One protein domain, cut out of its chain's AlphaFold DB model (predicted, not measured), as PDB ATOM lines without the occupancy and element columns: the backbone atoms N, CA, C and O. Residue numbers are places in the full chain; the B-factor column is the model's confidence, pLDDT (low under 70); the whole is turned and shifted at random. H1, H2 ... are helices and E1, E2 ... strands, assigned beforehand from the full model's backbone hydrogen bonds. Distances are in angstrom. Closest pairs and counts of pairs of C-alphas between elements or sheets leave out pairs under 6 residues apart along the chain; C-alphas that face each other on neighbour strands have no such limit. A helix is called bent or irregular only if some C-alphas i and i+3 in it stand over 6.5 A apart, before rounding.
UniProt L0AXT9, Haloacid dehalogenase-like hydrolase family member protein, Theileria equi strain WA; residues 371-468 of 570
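This is residues 371 to 468 of the 570 residues of the protein "Haloacid dehalogenase-like hydrolase family member protein" of Theileria equi strain WA (UniProt L0AXT9). A single, strongly twisted sheet of seven strands forms a long wall, with the helix H1 packed over one face near E2 and E1. The short helix H2 sits beside the beginning of H1, and the long link of residues 438 to 452 arches over the same side of the sheet to reach the edge strand E6. The printed part has 98 residues, with two named helices and seven named strands in the order H1 E1 E2 E3 E4 H2 E5 E6 E7. The sheet's order is E4 E3 E2 E1 E5 E7 E6, antiparallel throughout, and the class is mixed, helices and strands. The whole is compact, with a radius of gyration of the C-alphas of 12.6 A and spans of 35 by 29 by 27 A.

The sheet runs from edge strand E4, residues 417 to 422, through E3, residues 410 to 414, E2, residues 400 to 404, E1, residues 392 to 395, E5, residues 434 to 437, and E7, residues 463 to 467, to edge strand E6, residues 453 to 457. From edge to edge the strands' lines turn by 130 degrees. E1 E2 E3 E4 form a meander, each strand the antiparallel neighbour of the one before. Within hydrogen-bond range are N 393 and O 436 at 2.8 A between E1 and E5, N 401 and O 394 at 2.9 A in the hairpin E1 and E2, N 404 and O 411 at 2.8 A in the hairpin E2 and E3, and N 412 and O 420 at 2.9 A in the hairpin E3 and E4. E5 and E7 have N 463 and O 437 at 2.7 A, and the hairpin E6 and E7 has N 464 and O 456 at 2.8 A. H1, residues 373 to 386, is on the sheet at a height over the sheet of 5.7 A, over none of its strands. H1 and H2, residues 424 to 428, only just touch, with 3 pairs of C-alphas within 8 A; the closest C-alphas are those of Lys 373 and Leu 428, 5.8 A apart, and H1 touches with residues 373 to 377 alone. H2 is not on the sheet, but only just, with 4 pairs of C-alphas within 10 A. Every O i to N i+4 pair is within hydrogen-bond range in H2, and 8 of 10 in H1.

H1 begins at C-alpha 373 (-27.586, 45.854, 35.245) and measures 19.1 A; it is irregular, with C-alphas 382 and 385 7.6 A apart. E4 measures 14.5 A, and E7, 13.6 A long, ends at C-alpha 467 (-38.932, 45.954, 39.817).

The C-alphas farthest apart, of Arg 418 and Ile 451, are 36.6 A apart. The printed part has no cut; E5 to E6 is the long link. Mean pLDDT of the printed part is 80.7, with residues 388 to 390, 404 to 418, 440 and 459 to 460 under 70.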
ATOM      1  N   PHE A 371     -34.772  44.435  35.106       95.12
ATOM      2  CA  PHE A 371     -33.880  44.911  36.163       95.12
ATOM      3  C   PHE A 371     -32.679  45.656  35.578       95.12
ATOM      4  O   PHE A 371     -32.115  45.236  34.570       95.12
ATOM      5  N   ALA A 372     -32.259  46.726  36.256       93.56
ATOM      6  CA  ALA A 372     -31.022  47.423  35.928       93.56
ATOM      7  C   ALA A 372     -29.809  46.496  36.104       93.56
ATOM      8  O   ALA A 372     -29.759  45.660  37.016       93.56
ATOM      9  N   LYS A 373     -28.801  46.675  35.251       94.38
ATOM     10  CA  LYS A 373     -27.586  45.854  35.245       94.38
ATOM     11  C   LYS A 373     -26.821  45.963  36.562       94.38
ATOM     12  O   LYS A 373     -26.286  44.976  37.067       94.38
ATOM     13  N   GLU A 374     -26.815  47.149  37.154       94.06
ATOM     14  CA  GLU A 374     -26.188  47.465  38.437       94.06
ATOM     15  C   GLU A 374     -26.878  46.721  39.582       94.06
ATOM     16  O   GLU A 374     -26.202  46.165  40.455       94.06
ATOM     17  N   PHE A 375     -28.214  46.646  39.543       94.00
ATOM     18  CA  PHE A 375     -28.993  45.867  40.500       94.00
ATOM     19  C   PHE A 375     -28.671  44.380  40.368       94.00
ATOM     20  O   PHE A 375     -28.361  43.737  41.369       94.00
ATOM     21  N   MET A 376     -28.672  43.835  39.147       93.56
ATOM     22  CA  MET A 376     -28.349  42.421  38.923       93.56
ATOM     23  C   MET A 376     -26.913  42.088  39.336       93.56
ATOM     24  O   MET A 376     -26.670  41.046  39.946       93.56
ATOM     25  N   ARG A 377     -25.960  42.995  39.097       92.69
ATOM     26  CA  ARG A 377     -24.578  42.856  39.571       92.69
ATOM     27  C   ARG A 377     -24.531  42.783  41.092       92.69
ATOM     28  O   ARG A 377     -23.906  41.874  41.636       92.69
ATOM     29  N   ALA A 378     -25.213  43.692  41.787       92.19
ATOM     30  CA  ALA A 378     -25.297  43.645  43.242       92.19
ATOM     31  C   ALA A 378     -26.004  42.371  43.725       92.19
ATOM     32  O   ALA A 378     -25.523  41.729  44.659       92.19
ATOM     33  N   PHE A 379     -27.091  41.959  43.077       91.69
ATOM     34  CA  PHE A 379     -27.798  40.723  43.385       91.69
ATOM     35  C   PHE A 379     -26.855  39.515  43.303       91.69
ATOM     36  O   PHE A 379     -26.722  38.783  44.281       91.69
ATOM     37  N   PHE A 380     -26.136  39.331  42.193       87.69
ATOM     38  CA  PHE A 380     -25.233  38.190  42.025       87.69
ATOM     39  C   PHE A 380     -24.025  38.235  42.968       87.69
ATOM     40  O   PHE A 380     -23.638  37.203  43.509       87.69
ATOM     41  N   ILE A 381     -23.466  39.414  43.252       86.38
ATOM     42  CA  ILE A 381     -22.358  39.538  44.213       86.38
ATOM     43  C   ILE A 381     -22.802  39.161  45.635       86.38
ATOM     44  O   ILE A 381     -22.064  38.477  46.346       86.38
ATOM     45  N   ASN A 382     -23.990  39.606  46.058       85.25
ATOM     46  CA  ASN A 382     -24.471  39.398  47.428       85.25
ATOM     47  C   ASN A 382     -25.141  38.029  47.624       85.25
ATOM     48  O   ASN A 382     -24.968  37.409  48.671       85.25
ATOM     49  N   LEU A 383     -25.906  37.562  46.634       83.88
ATOM     50  CA  LEU A 383     -26.775  36.386  46.738       83.88
ATOM     51  C   LEU A 383     -26.452  35.290  45.719       83.88
ATOM     52  O   LEU A 383     -26.864  34.153  45.933       83.88
ATOM     53  N   GLY A 384     -25.684  35.575  44.661       74.62
ATOM     54  CA  GLY A 384     -25.396  34.631  43.571       74.62
ATOM     55  C   GLY A 384     -24.790  33.308  44.041       74.62
ATOM     56  O   GLY A 384     -25.160  32.256  43.535       74.62
ATOM     57  N   LYS A 385     -23.955  33.329  45.089       73.81
ATOM     58  CA  LYS A 385     -23.380  32.116  45.715       73.81
ATOM     59  C   LYS A 385     -24.410  31.217  46.409       73.81
ATOM     60  O   LYS A 385     -24.104  30.085  46.764       73.81
ATOM     61  N   HIS A 386     -25.605  31.737  46.671       76.12
ATOM     62  CA  HIS A 386     -26.726  31.001  47.253       76.12
ATOM     63  C   HIS A 386     -27.782  30.631  46.202       76.12
ATOM     64  O   HIS A 386     -28.715  29.885  46.517       76.12
ATOM     65  N   CYS A 387     -27.633  31.126  44.968       74.00
ATOM     66  CA  CYS A 387     -28.497  30.818  43.841       74.00
ATOM     67  C   CYS A 387     -28.140  29.445  43.267       74.00
ATOM     68  O   CYS A 387     -27.246  29.328  42.440       74.00
ATOM     69  N   THR A 388     -28.862  28.415  43.702       69.94
ATOM     70  CA  THR A 388     -28.775  27.056  43.148       69.94
ATOM     71  C   THR A 388     -30.064  26.695  42.406       69.94
ATOM     72  O   THR A 388     -31.067  27.409  42.529       69.94
ATOM     73  N   SER A 389     -30.083  25.578  41.667       65.12
ATOM     74  CA  SER A 389     -31.223  25.189  40.815       65.12
ATOM     75  C   SER A 389     -32.539  25.094  41.572       65.12
ATOM     76  O   SER A 389     -33.598  25.436  41.050       65.12
ATOM     77  N   ASN A 390     -32.456  24.681  42.836       68.56
ATOM     78  CA  ASN A 390     -33.611  24.479  43.704       68.56
ATOM     79  C   ASN A 390     -33.925  25.724  44.546       68.56
ATOM     80  O   ASN A 390     -34.910  25.738  45.286       68.56
ATOM     81  N   ARG A 391     -33.087  26.767  44.462       77.56
ATOM     82  CA  ARG A 391     -33.191  27.973  45.287       77.56
ATOM     83  C   ARG A 391     -33.484  29.233  44.512       77.56
ATOM     84  O   ARG A 391     -34.094  30.103  45.113       77.56
ATOM     85  N   CYS A 392     -33.080  29.369  43.253       84.56
ATOM     86  CA  CYS A 392     -33.317  30.591  42.487       84.56
ATOM     87  C   CYS A 392     -33.725  30.298  41.049       84.56
ATOM     88  O   CYS A 392     -33.088  29.506  40.353       84.56
ATOM     89  N   ARG A 393     -34.756  31.005  40.592       87.44
ATOM     90  CA  ARG A 393     -35.186  31.029  39.202       87.44
ATOM     91  C   ARG A 393     -35.248  32.467  38.720       87.44
ATOM     92  O   ARG A 393     -35.778  33.351  39.392       87.44
ATOM     93  N   PHE A 394     -34.702  32.671  37.539       89.88
ATOM     94  CA  PHE A 394     -34.655  33.937  36.838       89.88
ATOM     95  C   PHE A 394     -35.578  33.850  35.636       89.88
ATOM     96  O   PHE A 394     -35.657  32.802  34.991       89.88
ATOM     97  N   TYR A 395     -36.284  34.934  35.352       90.31
ATOM     98  CA  TYR A 395     -37.244  34.989  34.261       90.31
ATOM     99  C   TYR A 395     -36.811  36.059  33.265       90.31
ATOM    100  O   TYR A 395     -36.506  37.186  33.661       90.31
ATOM    101  N   THR A 396     -36.813  35.704  31.988       90.88
ATOM    102  CA  THR A 396     -36.716  36.601  30.833       90.88
ATOM    103  C   THR A 396     -37.972  36.420  29.980       90.88
ATOM    104  O   THR A 396     -38.851  35.620  30.307       90.88
ATOM    105  N   ILE A 397     -38.074  37.173  28.887       86.75
ATOM    106  CA  ILE A 397     -39.155  36.991  27.912       86.75
ATOM    107  C   ILE A 397     -39.053  35.624  27.211       86.75
ATOM    108  O   ILE A 397     -40.063  34.958  27.009       86.75
ATOM    109  N   ASP A 398     -37.825  35.167  26.949       80.81
ATOM    110  CA  ASP A 398     -37.526  33.935  26.206       80.81
ATOM    111  C   ASP A 398     -37.631  32.667  27.062       80.81
ATOM    112  O   ASP A 398     -37.542  31.546  26.560       80.81
ATOM    113  N   GLY A 399     -37.806  32.816  28.377       79.81
ATOM    114  CA  GLY A 399     -38.011  31.686  29.264       79.81
ATOM    115  C   GLY A 399     -37.552  31.931  30.688       79.81
ATOM    116  O   GLY A 399     -37.395  33.052  31.164       79.81
ATOM    117  N   SER A 400     -37.362  30.832  31.406       84.00
ATOM    118  CA  SER A 400     -36.836  30.863  32.763       84.00
ATOM    119  C   SER A 400     -35.596  30.010  32.857       84.00
ATOM    120  O   SER A 400     -35.551  28.920  32.275       84.00
ATOM    121  N   PHE A 401     -34.661  30.444  33.680       81.38
ATOM    122  CA  PHE A 401     -33.451  29.697  33.919       81.38
ATOM    123  C   PHE A 401     -33.062  29.669  35.387       81.38
ATOM    124  O   PHE A 401     -33.555  30.443  36.210       81.38
ATOM    125  N   THR A 402     -32.189  28.732  35.722       81.94
ATOM    126  CA  THR A 402     -31.657  28.568  37.074       81.94
ATOM    127  C   THR A 402     -30.143  28.517  37.024       81.94
ATOM    128  O   THR A 402     -29.577  28.090  36.019       81.94
ATOM    129  N   ILE A 403     -29.504  28.957  38.103       77.00
ATOM    130  CA  ILE A 403     -28.062  28.817  38.281       77.00
ATOM    131  C   ILE A 403     -27.816  27.505  39.021       77.00
ATOM    132  O   ILE A 403     -28.426  27.274  40.059       77.00
ATOM    133  N   THR A 404     -26.958  26.635  38.498       69.50
ATOM    134  CA  THR A 404     -26.509  25.404  39.164       69.50
ATOM    135  C   THR A 404     -25.086  25.575  39.689       69.50
ATOM    136  O   THR A 404     -24.298  26.314  39.100       69.50
ATOM    137  N   ASP A 405     -24.756  24.859  40.764       64.00
ATOM    138  CA  ASP A 405     -23.456  24.949  41.432       64.00
ATOM    139  C   ASP A 405     -22.298  24.507  40.518       64.00
ATOM    140  O   ASP A 405     -22.130  23.321  40.234       64.00
ATOM    141  N   ASP A 406     -21.460  25.463  40.119       58.59
ATOM    142  CA  ASP A 406     -20.043  25.250  39.822       58.59
ATOM    143  C   ASP A 406     -19.259  26.343  40.577       58.59
ATOM    144  O   ASP A 406     -19.645  27.512  40.598       58.59
ATOM    145  N   LYS A 407     -18.210  25.952  41.311       54.66
ATOM    146  CA  LYS A 407     -17.546  26.800  42.324       54.66
ATOM    147  C   LYS A 407     -16.741  27.953  41.715       54.66
ATOM    148  O   LYS A 407     -16.348  28.859  42.451       54.66
ATOM    149  N   GLU A 408     -16.512  27.921  40.405       52.97
ATOM    150  CA  GLU A 408     -15.686  28.897  39.686       52.97
ATOM    151  C   GLU A 408     -16.440  29.650  38.579       52.97
ATOM    152  O   GLU A 408     -15.996  30.721  38.181       52.97
ATOM    153  N   ASN A 409     -17.590  29.146  38.110       59.31
ATOM    154  CA  ASN A 409     -18.381  29.744  37.026       59.31
ATOM    155  C   ASN A 409     -19.882  29.535  37.254       59.31
ATOM    156  O   ASN A 409     -20.293  28.539  37.842       59.31
ATOM    157  N   TYR A 410     -20.724  30.427  36.732       65.81
ATOM    158  CA  TYR A 410     -22.164  30.188  36.744       65.81
ATOM    159  C   TYR A 410     -22.521  29.147  35.681       65.81
ATOM    160  O   TYR A 410     -22.045  29.210  34.549       65.81
ATOM    161  N   THR A 411     -23.383  28.193  36.020       66.69
ATOM    162  CA  THR A 411     -23.961  27.275  35.032       66.69
ATOM    163  C   THR A 411     -25.452  27.538  34.939       66.69
ATOM    164  O   THR A 411     -26.144  27.483  35.952       66.69
ATOM    165  N   ILE A 412     -25.952  27.829  33.740       66.19
ATOM    166  CA  ILE A 412     -27.376  28.054  33.508       66.19
ATOM    167  C   ILE A 412     -28.031  26.767  33.011       66.19
ATOM    168  O   ILE A 412     -27.533  26.135  32.078       66.19
ATOM    169  N   ASN A 413     -29.181  26.426  33.590       62.25
ATOM    170  CA  ASN A 413     -30.121  25.462  33.027       62.25
ATOM    171  C   ASN A 413     -31.383  26.198  32.547       62.25
ATOM    172  O   ASN A 413     -32.112  26.770  33.366       62.25
ATOM    173  N   PHE A 414     -31.623  26.186  31.237       62.72
ATOM    174  CA  PHE A 414     -32.899  26.580  30.639       62.72
ATOM    175  C   PHE A 414     -33.828  25.373  30.722       62.72
ATOM    176  O   PHE A 414     -33.369  24.275  30.441       62.72
ATOM    177  N   ARG A 415     -35.098  25.536  31.116       61.84
ATOM    178  CA  ARG A 415     -36.059  24.416  31.271       61.84
ATOM    179  C   ARG A 415     -35.881  23.332  30.185       61.84
ATOM    180  O   ARG A 415     -36.265  23.550  29.044       61.84
ATOM    181  N   GLY A 416     -35.301  22.186  30.557       52.88
ATOM    182  CA  GLY A 416     -35.122  21.021  29.679       52.88
ATOM    183  C   GLY A 416     -34.037  21.127  28.592       52.88
ATOM    184  O   GLY A 416     -33.928  20.215  27.779       52.88
ATOM    185  N   LEU A 417     -33.225  22.188  28.556       53.16
ATOM    186  CA  LEU A 417     -32.174  22.400  27.552       53.16
ATOM    187  C   LEU A 417     -30.774  22.459  28.180       53.16
ATOM    188  O   LEU A 417     -30.602  22.768  29.358       53.16
ATOM    189  N   ARG A 418     -29.766  22.110  27.366       61.34
ATOM    190  CA  ARG A 418     -28.370  21.853  27.768       61.34
ATOM    191  C   ARG A 418     -27.832  22.891  28.760       61.34
ATOM    192  O   ARG A 418     -27.896  24.095  28.521       61.34
ATOM    193  N   ARG A 419     -27.216  22.397  29.840       71.50
ATOM    194  CA  ARG A 419     -26.451  23.222  30.781       71.50
ATOM    195  C   ARG A 419     -25.353  23.968  30.028       71.50
ATOM    196  O   ARG A 419     -24.571  23.343  29.311       71.50
ATOM    197  N   ARG A 420     -25.267  25.282  30.227       75.69
ATOM    198  CA  ARG A 420     -24.217  26.125  29.639       75.69
ATOM    199  C   ARG A 420     -23.461  26.846  30.746       75.69
ATOM    200  O   ARG A 420     -24.086  27.483  31.593       75.69
ATOM    201  N   LYS A 421     -22.127  26.753  30.737       78.44
ATOM    202  CA  LYS A 421     -21.278  27.617  31.567       78.44
ATOM    203  C   LYS A 421     -21.325  29.034  31.008       78.44
ATOM    204  O   LYS A 421     -21.241  29.202  29.794       78.44
ATOM    205  N   VAL A 422     -21.469  30.022  31.879       79.25
ATOM    206  CA  VAL A 422     -21.546  31.439  31.512       79.25
ATOM    207  C   VAL A 422     -20.730  32.281  32.481       79.25
ATOM    208  O   VAL A 422     -20.639  31.976  33.678       79.25
ATOM    209  N   LEU A 423     -20.161  33.366  31.966       82.12
ATOM    210  CA  LEU A 423     -19.519  34.382  32.795       82.12
ATOM    211  C   LEU A 423     -20.564  35.283  33.470       82.12
ATOM    212  O   LEU A 423     -21.718  35.365  33.041       82.12
ATOM    213  N   LEU A 424     -20.157  35.986  34.534       82.06
ATOM    214  CA  LEU A 424     -21.023  36.971  35.190       82.06
ATOM    215  C   LEU A 424     -21.444  38.062  34.201       82.06
ATOM    216  O   LEU A 424     -22.595  38.473  34.188       82.06
ATOM    217  N   GLU A 425     -20.521  38.518  33.365       86.50
ATOM    218  CA  GLU A 425     -20.748  39.569  32.379       86.50
ATOM    219  C   GLU A 425     -21.845  39.167  31.388       86.50
ATOM    220  O   GLU A 425     -22.750  39.958  31.150       86.50
ATOM    221  N   GLU A 426     -21.842  37.916  30.916       87.00
ATOM    222  CA  GLU A 426     -22.918  37.381  30.069       87.00
ATOM    223  C   GLU A 426     -24.261  37.337  30.802       87.00
ATOM    224  O   GLU A 426     -25.289  37.701  30.235       87.00
ATOM    225  N   LEU A 427     -24.270  36.916  32.074       86.75
ATOM    226  CA  LEU A 427     -25.490  36.932  32.881       86.75
ATOM    227  C   LEU A 427     -26.058  38.338  33.009       86.75
ATOM    228  O   LEU A 427     -27.274  38.484  33.021       86.75
ATOM    229  N   LEU A 428     -25.205  39.350  33.138       90.31
ATOM    230  CA  LEU A 428     -25.625  40.735  33.319       90.31
ATOM    231  C   LEU A 428     -26.237  41.360  32.061       90.31
ATOM    232  O   LEU A 428     -26.938  42.359  32.200       90.31
ATOM    233  N   GLU A 429     -26.015  40.791  30.873       91.62
ATOM    234  CA  GLU A 429     -26.694  41.235  29.644       91.62
ATOM    235  C   GLU A 429     -28.108  40.657  29.502       91.62
ATOM    236  O   GLU A 429     -28.880  41.098  28.649       91.62
ATOM    237  N   LEU A 430     -28.479  39.664  30.320       90.44
ATOM    238  CA  LEU A 430     -29.794  39.050  30.204       90.44
ATOM    239  C   LEU A 430     -30.894  40.005  30.702       90.44
ATOM    240  O   LEU A 430     -30.781  40.606  31.771       90.44
ATOM    241  N   PRO A 431     -32.009  40.127  29.968       92.69
ATOM    242  CA  PRO A 431     -33.066  41.081  30.279       92.69
ATOM    243  C   PRO A 431     -34.065  40.500  31.289       92.69
ATOM    244  O   PRO A 431     -35.179  40.091  30.938       92.69
ATOM    245  N   TYR A 432     -33.650  40.441  32.555       93.62
ATOM    246  CA  TYR A 432     -34.436  39.865  33.647       93.62
ATOM    247  C   TYR A 432     -35.721  40.645  33.910       93.62
ATOM    248  O   TYR A 432     -35.669  41.813  34.289       93.62
ATOM    249  N   ILE A 433     -36.863  39.973  33.807       94.31
ATOM    250  CA  ILE A 433     -38.189  40.534  34.108       94.31
ATOM    251  C   ILE A 433     -38.703  40.129  35.497       94.31
ATOM    252  O   ILE A 433     -39.660  40.708  35.996       94.31
ATOM    253  N   GLY A 434     -38.071  39.149  36.144       93.31
ATOM    254  CA  GLY A 434     -38.464  38.674  37.469       93.31
ATOM    255  C   GLY A 434     -37.429  37.734  38.074       93.31
ATOM    256  O   GLY A 434     -36.633  37.122  37.354       93.31
ATOM    257  N   ILE A 435     -37.466  37.586  39.399       91.94
ATOM    258  CA  ILE A 435     -36.648  36.616  40.137       91.94
ATOM    259  C   ILE A 435     -37.527  35.947  41.195       91.94
ATOM    260  O   ILE A 435     -38.281  36.617  41.902       91.94
ATOM    261  N   SER A 436     -37.421  34.630  41.334       89.25
ATOM    262  CA  SER A 436     -38.014  33.890  42.445       89.25
ATOM    263  C   SER A 436     -36.942  33.112  43.194       89.25
ATOM    264  O   SER A 436     -36.002  32.583  42.598       89.25
ATOM    265  N   LEU A 437     -37.039  33.092  44.521       88.19
ATOM    266  CA  LEU A 437     -36.002  32.532  45.377       88.19
ATOM    267  C   LEU A 437     -36.547  31.875  46.648       88.19
ATOM    268  O   LEU A 437     -37.376  32.444  47.346       88.19
ATOM    269  N   LYS A 438     -36.042  30.692  46.991       84.50
ATOM    270  CA  LYS A 438     -36.271  30.018  48.276       84.50
ATOM    271  C   LYS A 438     -35.146  30.400  49.238       84.50
ATOM    272  O   LYS A 438     -34.241  29.611  49.514       84.50
ATOM    273  N   TYR A 439     -35.159  31.652  49.697       72.44
ATOM    274  CA  TYR A 439     -34.135  32.193  50.594       72.44
ATOM    275  C   TYR A 439     -34.755  33.130  51.634       72.44
ATOM    276  O   TYR A 439     -35.504  34.041  51.293       72.44
ATOM    277  N   LYS A 440     -34.443  32.900  52.914       66.94
ATOM    278  CA  LYS A 440     -35.110  33.577  54.040       66.94
ATOM    279  C   LYS A 440     -34.610  35.008  54.287       66.94
ATOM    280  O   LYS A 440     -35.362  35.814  54.817       66.94
ATOM    281  N   ASN A 441     -33.380  35.334  53.879       72.56
ATOM    282  CA  ASN A 441     -32.705  36.586  54.244       72.56
ATOM    283  C   ASN A 441     -32.246  37.376  53.013       72.56
ATOM    284  O   ASN A 441     -31.051  37.509  52.761       72.56
ATOM    285  N   VAL A 442     -33.181  37.905  52.226       81.62
ATOM    286  CA  VAL A 442     -32.831  38.739  51.065       81.62
ATOM    287  C   VAL A 442     -32.232  40.062  51.528       81.62
ATOM    288  O   VAL A 442     -32.955  40.961  51.953       81.62
ATOM    289  N   ASN A 443     -30.914  40.183  51.412       83.56
ATOM    290  CA  ASN A 443     -30.181  41.421  51.628       83.56
ATOM    291  C   ASN A 443     -29.268  41.673  50.427       83.56
ATOM    292  O   ASN A 443     -28.328  40.916  50.180       83.56
ATOM    293  N   ILE A 444     -29.560  42.730  49.675       88.31
ATOM    294  CA  ILE A 444     -28.765  43.161  48.529       88.31
ATOM    295  C   ILE A 444     -28.073  44.450  48.960       88.31
ATOM    296  O   ILE A 444     -28.703  45.499  49.054       88.31
ATOM    297  N   LYS A 445     -26.779  44.372  49.283       86.88
ATOM    298  CA  LYS A 445     -26.030  45.510  49.826       86.88
ATOM    299  C   LYS A 445     -26.149  46.730  48.906       86.88
ATOM    300  O   LYS A 445     -25.797  46.645  47.733       86.88
ATOM    301  N   GLY A 446     -26.577  47.856  49.476       87.94
ATOM    302  CA  GLY A 446     -26.768  49.120  48.756       87.94
ATOM    303  C   GLY A 446     -28.154  49.297  48.133       87.94
ATOM    304  O   GLY A 446     -28.388  50.340  47.542       87.94
ATOM    305  N   TYR A 447     -29.052  48.320  48.287       88.88
ATOM    306  CA  TYR A 447     -30.406  48.347  47.742       88.88
ATOM    307  C   TYR A 447     -31.432  48.059  48.840       88.88
ATOM    308  O   TYR A 447     -31.224  47.204  49.707       88.88
ATOM    309  N   ILE A 448     -32.557  48.763  48.799       85.69
ATOM    310  CA  ILE A 448     -33.600  48.744  49.820       85.69
ATOM    311  C   ILE A 448     -34.892  48.181  49.220       85.69
ATOM    312  O   ILE A 448     -35.416  48.675  48.218       85.69
ATOM    313  N   ASN A 449     -35.440  47.149  49.868       86.56
ATOM    314  CA  ASN A 449     -36.736  46.583  49.503       86.56
ATOM    315  C   ASN A 449     -37.855  47.631  49.654       86.56
ATOM    316  O   ASN A 449     -37.992  48.252  50.706       86.56
ATOM    317  N   GLY A 450     -38.672  47.789  48.617       83.50
ATOM    318  CA  GLY A 450     -39.729  48.790  48.498       83.50
ATOM    319  C   GLY A 450     -39.279  50.115  47.878       83.50
ATOM    320  O   GLY A 450     -40.144  50.917  47.544       83.50
ATOM    321  N   ILE A 451     -37.969  50.336  47.706       83.88
ATOM    322  CA  ILE A 451     -37.414  51.556  47.094       83.88
ATOM    323  C   ILE A 451     -36.739  51.235  45.765       83.88
ATOM    324  O   ILE A 451     -37.101  51.829  44.756       83.88
ATOM    325  N   ASP A 452     -35.808  50.275  45.756       86.19
ATOM    326  CA  ASP A 452     -35.029  49.937  44.554       86.19
ATOM    327  C   ASP A 452     -35.501  48.642  43.877       86.19
ATOM    328  O   ASP A 452     -35.398  48.467  42.666       86.19
ATOM    329  N   TYR A 453     -36.060  47.727  44.666       89.19
ATOM    330  CA  TYR A 453     -36.713  46.506  44.198       89.19
ATOM    331  C   TYR A 453     -37.911  46.196  45.088       89.19
ATOM    332  O   TYR A 453     -37.968  46.650  46.228       89.19
ATOM    333  N   PHE A 454     -38.858  45.397  44.605       86.81
ATOM    334  CA  PHE A 454     -39.988  44.948  45.409       86.81
ATOM    335  C   PHE A 454     -39.908  43.443  45.646       86.81
ATOM    336  O   PHE A 454     -40.143  42.627  44.757       86.81
ATOM    337  N   GLY A 455     -39.537  43.083  46.867       87.31
ATOM    338  CA  GLY A 455     -39.397  41.725  47.354       87.31
ATOM    339  C   GLY A 455     -40.526  41.348  48.309       87.31
ATOM    340  O   GLY A 455     -40.789  42.079  49.268       87.31
ATOM    341  N   ARG A 456     -41.155  40.191  48.100       83.38
ATOM    342  CA  ARG A 456     -42.206  39.684  48.992       83.38
ATOM    343  C   ARG A 456     -42.162  38.166  49.144       83.38
ATOM    344  O   ARG A 456     -41.953  37.470  48.149       83.38
ATOM    345  N   PRO A 457     -42.427  37.634  50.348       81.19
ATOM    346  CA  PRO A 457     -42.703  36.217  50.497       81.19
ATOM    347  C   PRO A 457     -44.038  35.885  49.824       81.19
ATOM    348  O   PRO A 457     -45.002  36.653  49.900       81.19
ATOM    349  N   VAL A 458     -44.091  34.726  49.189       75.56
ATOM    350  CA  VAL A 458     -45.323  34.075  48.744       75.56
ATOM    351  C   VAL A 458     -45.465  32.742  49.487       75.56
ATOM    352  O   VAL A 458     -44.704  32.460  50.417       75.56
ATOM    353  N   LYS A 459     -46.486  31.948  49.152       68.81
ATOM    354  CA  LYS A 459     -46.675  30.627  49.767       68.81
ATOM    355  C   LYS A 459     -45.466  29.709  49.503       68.81
ATOM    356  O   LYS A 459     -44.647  29.974  48.625       68.81
ATOM    357  N   ASP A 460     -45.335  28.674  50.328       69.81
ATOM    358  CA  ASP A 460     -44.345  27.592  50.179       69.81
ATOM    359  C   ASP A 460     -42.875  28.029  50.307       69.81
ATOM    360  O   ASP A 460     -41.952  27.423  49.757       69.81
ATOM    361  N   GLY A 461     -42.638  29.115  51.051       73.44
ATOM    362  CA  GLY A 461     -41.293  29.615  51.349       73.44
ATOM    363  C   GLY A 461     -40.579  30.253  50.154       73.44
ATOM    364  O   GLY A 461     -39.382  30.538  50.242       73.44
ATOM    365  N   LEU A 462     -41.293  30.486  49.050       81.69
ATOM    366  CA  LEU A 462     -40.780  31.223  47.905       81.69
ATOM    367  C   LEU A 462     -40.857  32.732  48.178       81.69
ATOM    368  O   LEU A 462     -41.773  33.235  48.823       81.69
ATOM    369  N   TYR A 463     -39.885  33.472  47.671       86.38
ATOM    370  CA  TYR A 463     -39.802  34.919  47.745       86.38
ATOM    371  C   TYR A 463     -39.682  35.456  46.320       86.38
ATOM    372  O   TYR A 463     -38.845  35.002  45.543       86.38
ATOM    373  N   LEU A 464     -40.556  36.380  45.940       87.75
ATOM    374  CA  LEU A 464     -40.561  36.983  44.610       87.75
ATOM    375  C   LEU A 464     -39.908  38.354  44.680       87.75
ATOM    376  O   LEU A 464     -40.246  39.141  45.565       87.75
ATOM    377  N   ILE A 465     -39.017  38.642  43.737       90.81
ATOM    378  CA  ILE A 465     -38.444  39.966  43.512       90.81
ATOM    379  C   ILE A 465     -38.888  40.456  42.132       90.81
ATOM    380  O   ILE A 465     -38.688  39.778  41.121       90.81
ATOM    381  N   SER A 466     -39.472  41.649  42.109       91.56
ATOM    382  CA  SER A 466     -39.839  42.412  40.914       91.56
ATOM    383  C   SER A 466     -39.222  43.812  40.966       91.56
ATOM    384  O   SER A 466     -38.686  44.237  41.996       91.56
ATOM    385  N   GLN A 467     -39.290  44.539  39.854       92.75
ATOM    386  CA  GLN A 467     -38.932  45.954  39.817       92.75
ATOM    387  C   GLN A 467     -39.939  46.769  40.646       92.75
ATOM    388  O   GLN A 467     -41.081  46.352  40.864       92.75
ATOM    389  N   VAL A 468     -39.516  47.933  41.132       88.06
ATOM    390  CA  VAL A 468     -40.401  48.849  41.869       88.06
ATOM    391  C   VAL A 468     -41.460  49.419  40.935       88.06
ATOM    392  O   VAL A 468     -41.203  49.667  39.759       88.06
TER     393      VAL A 468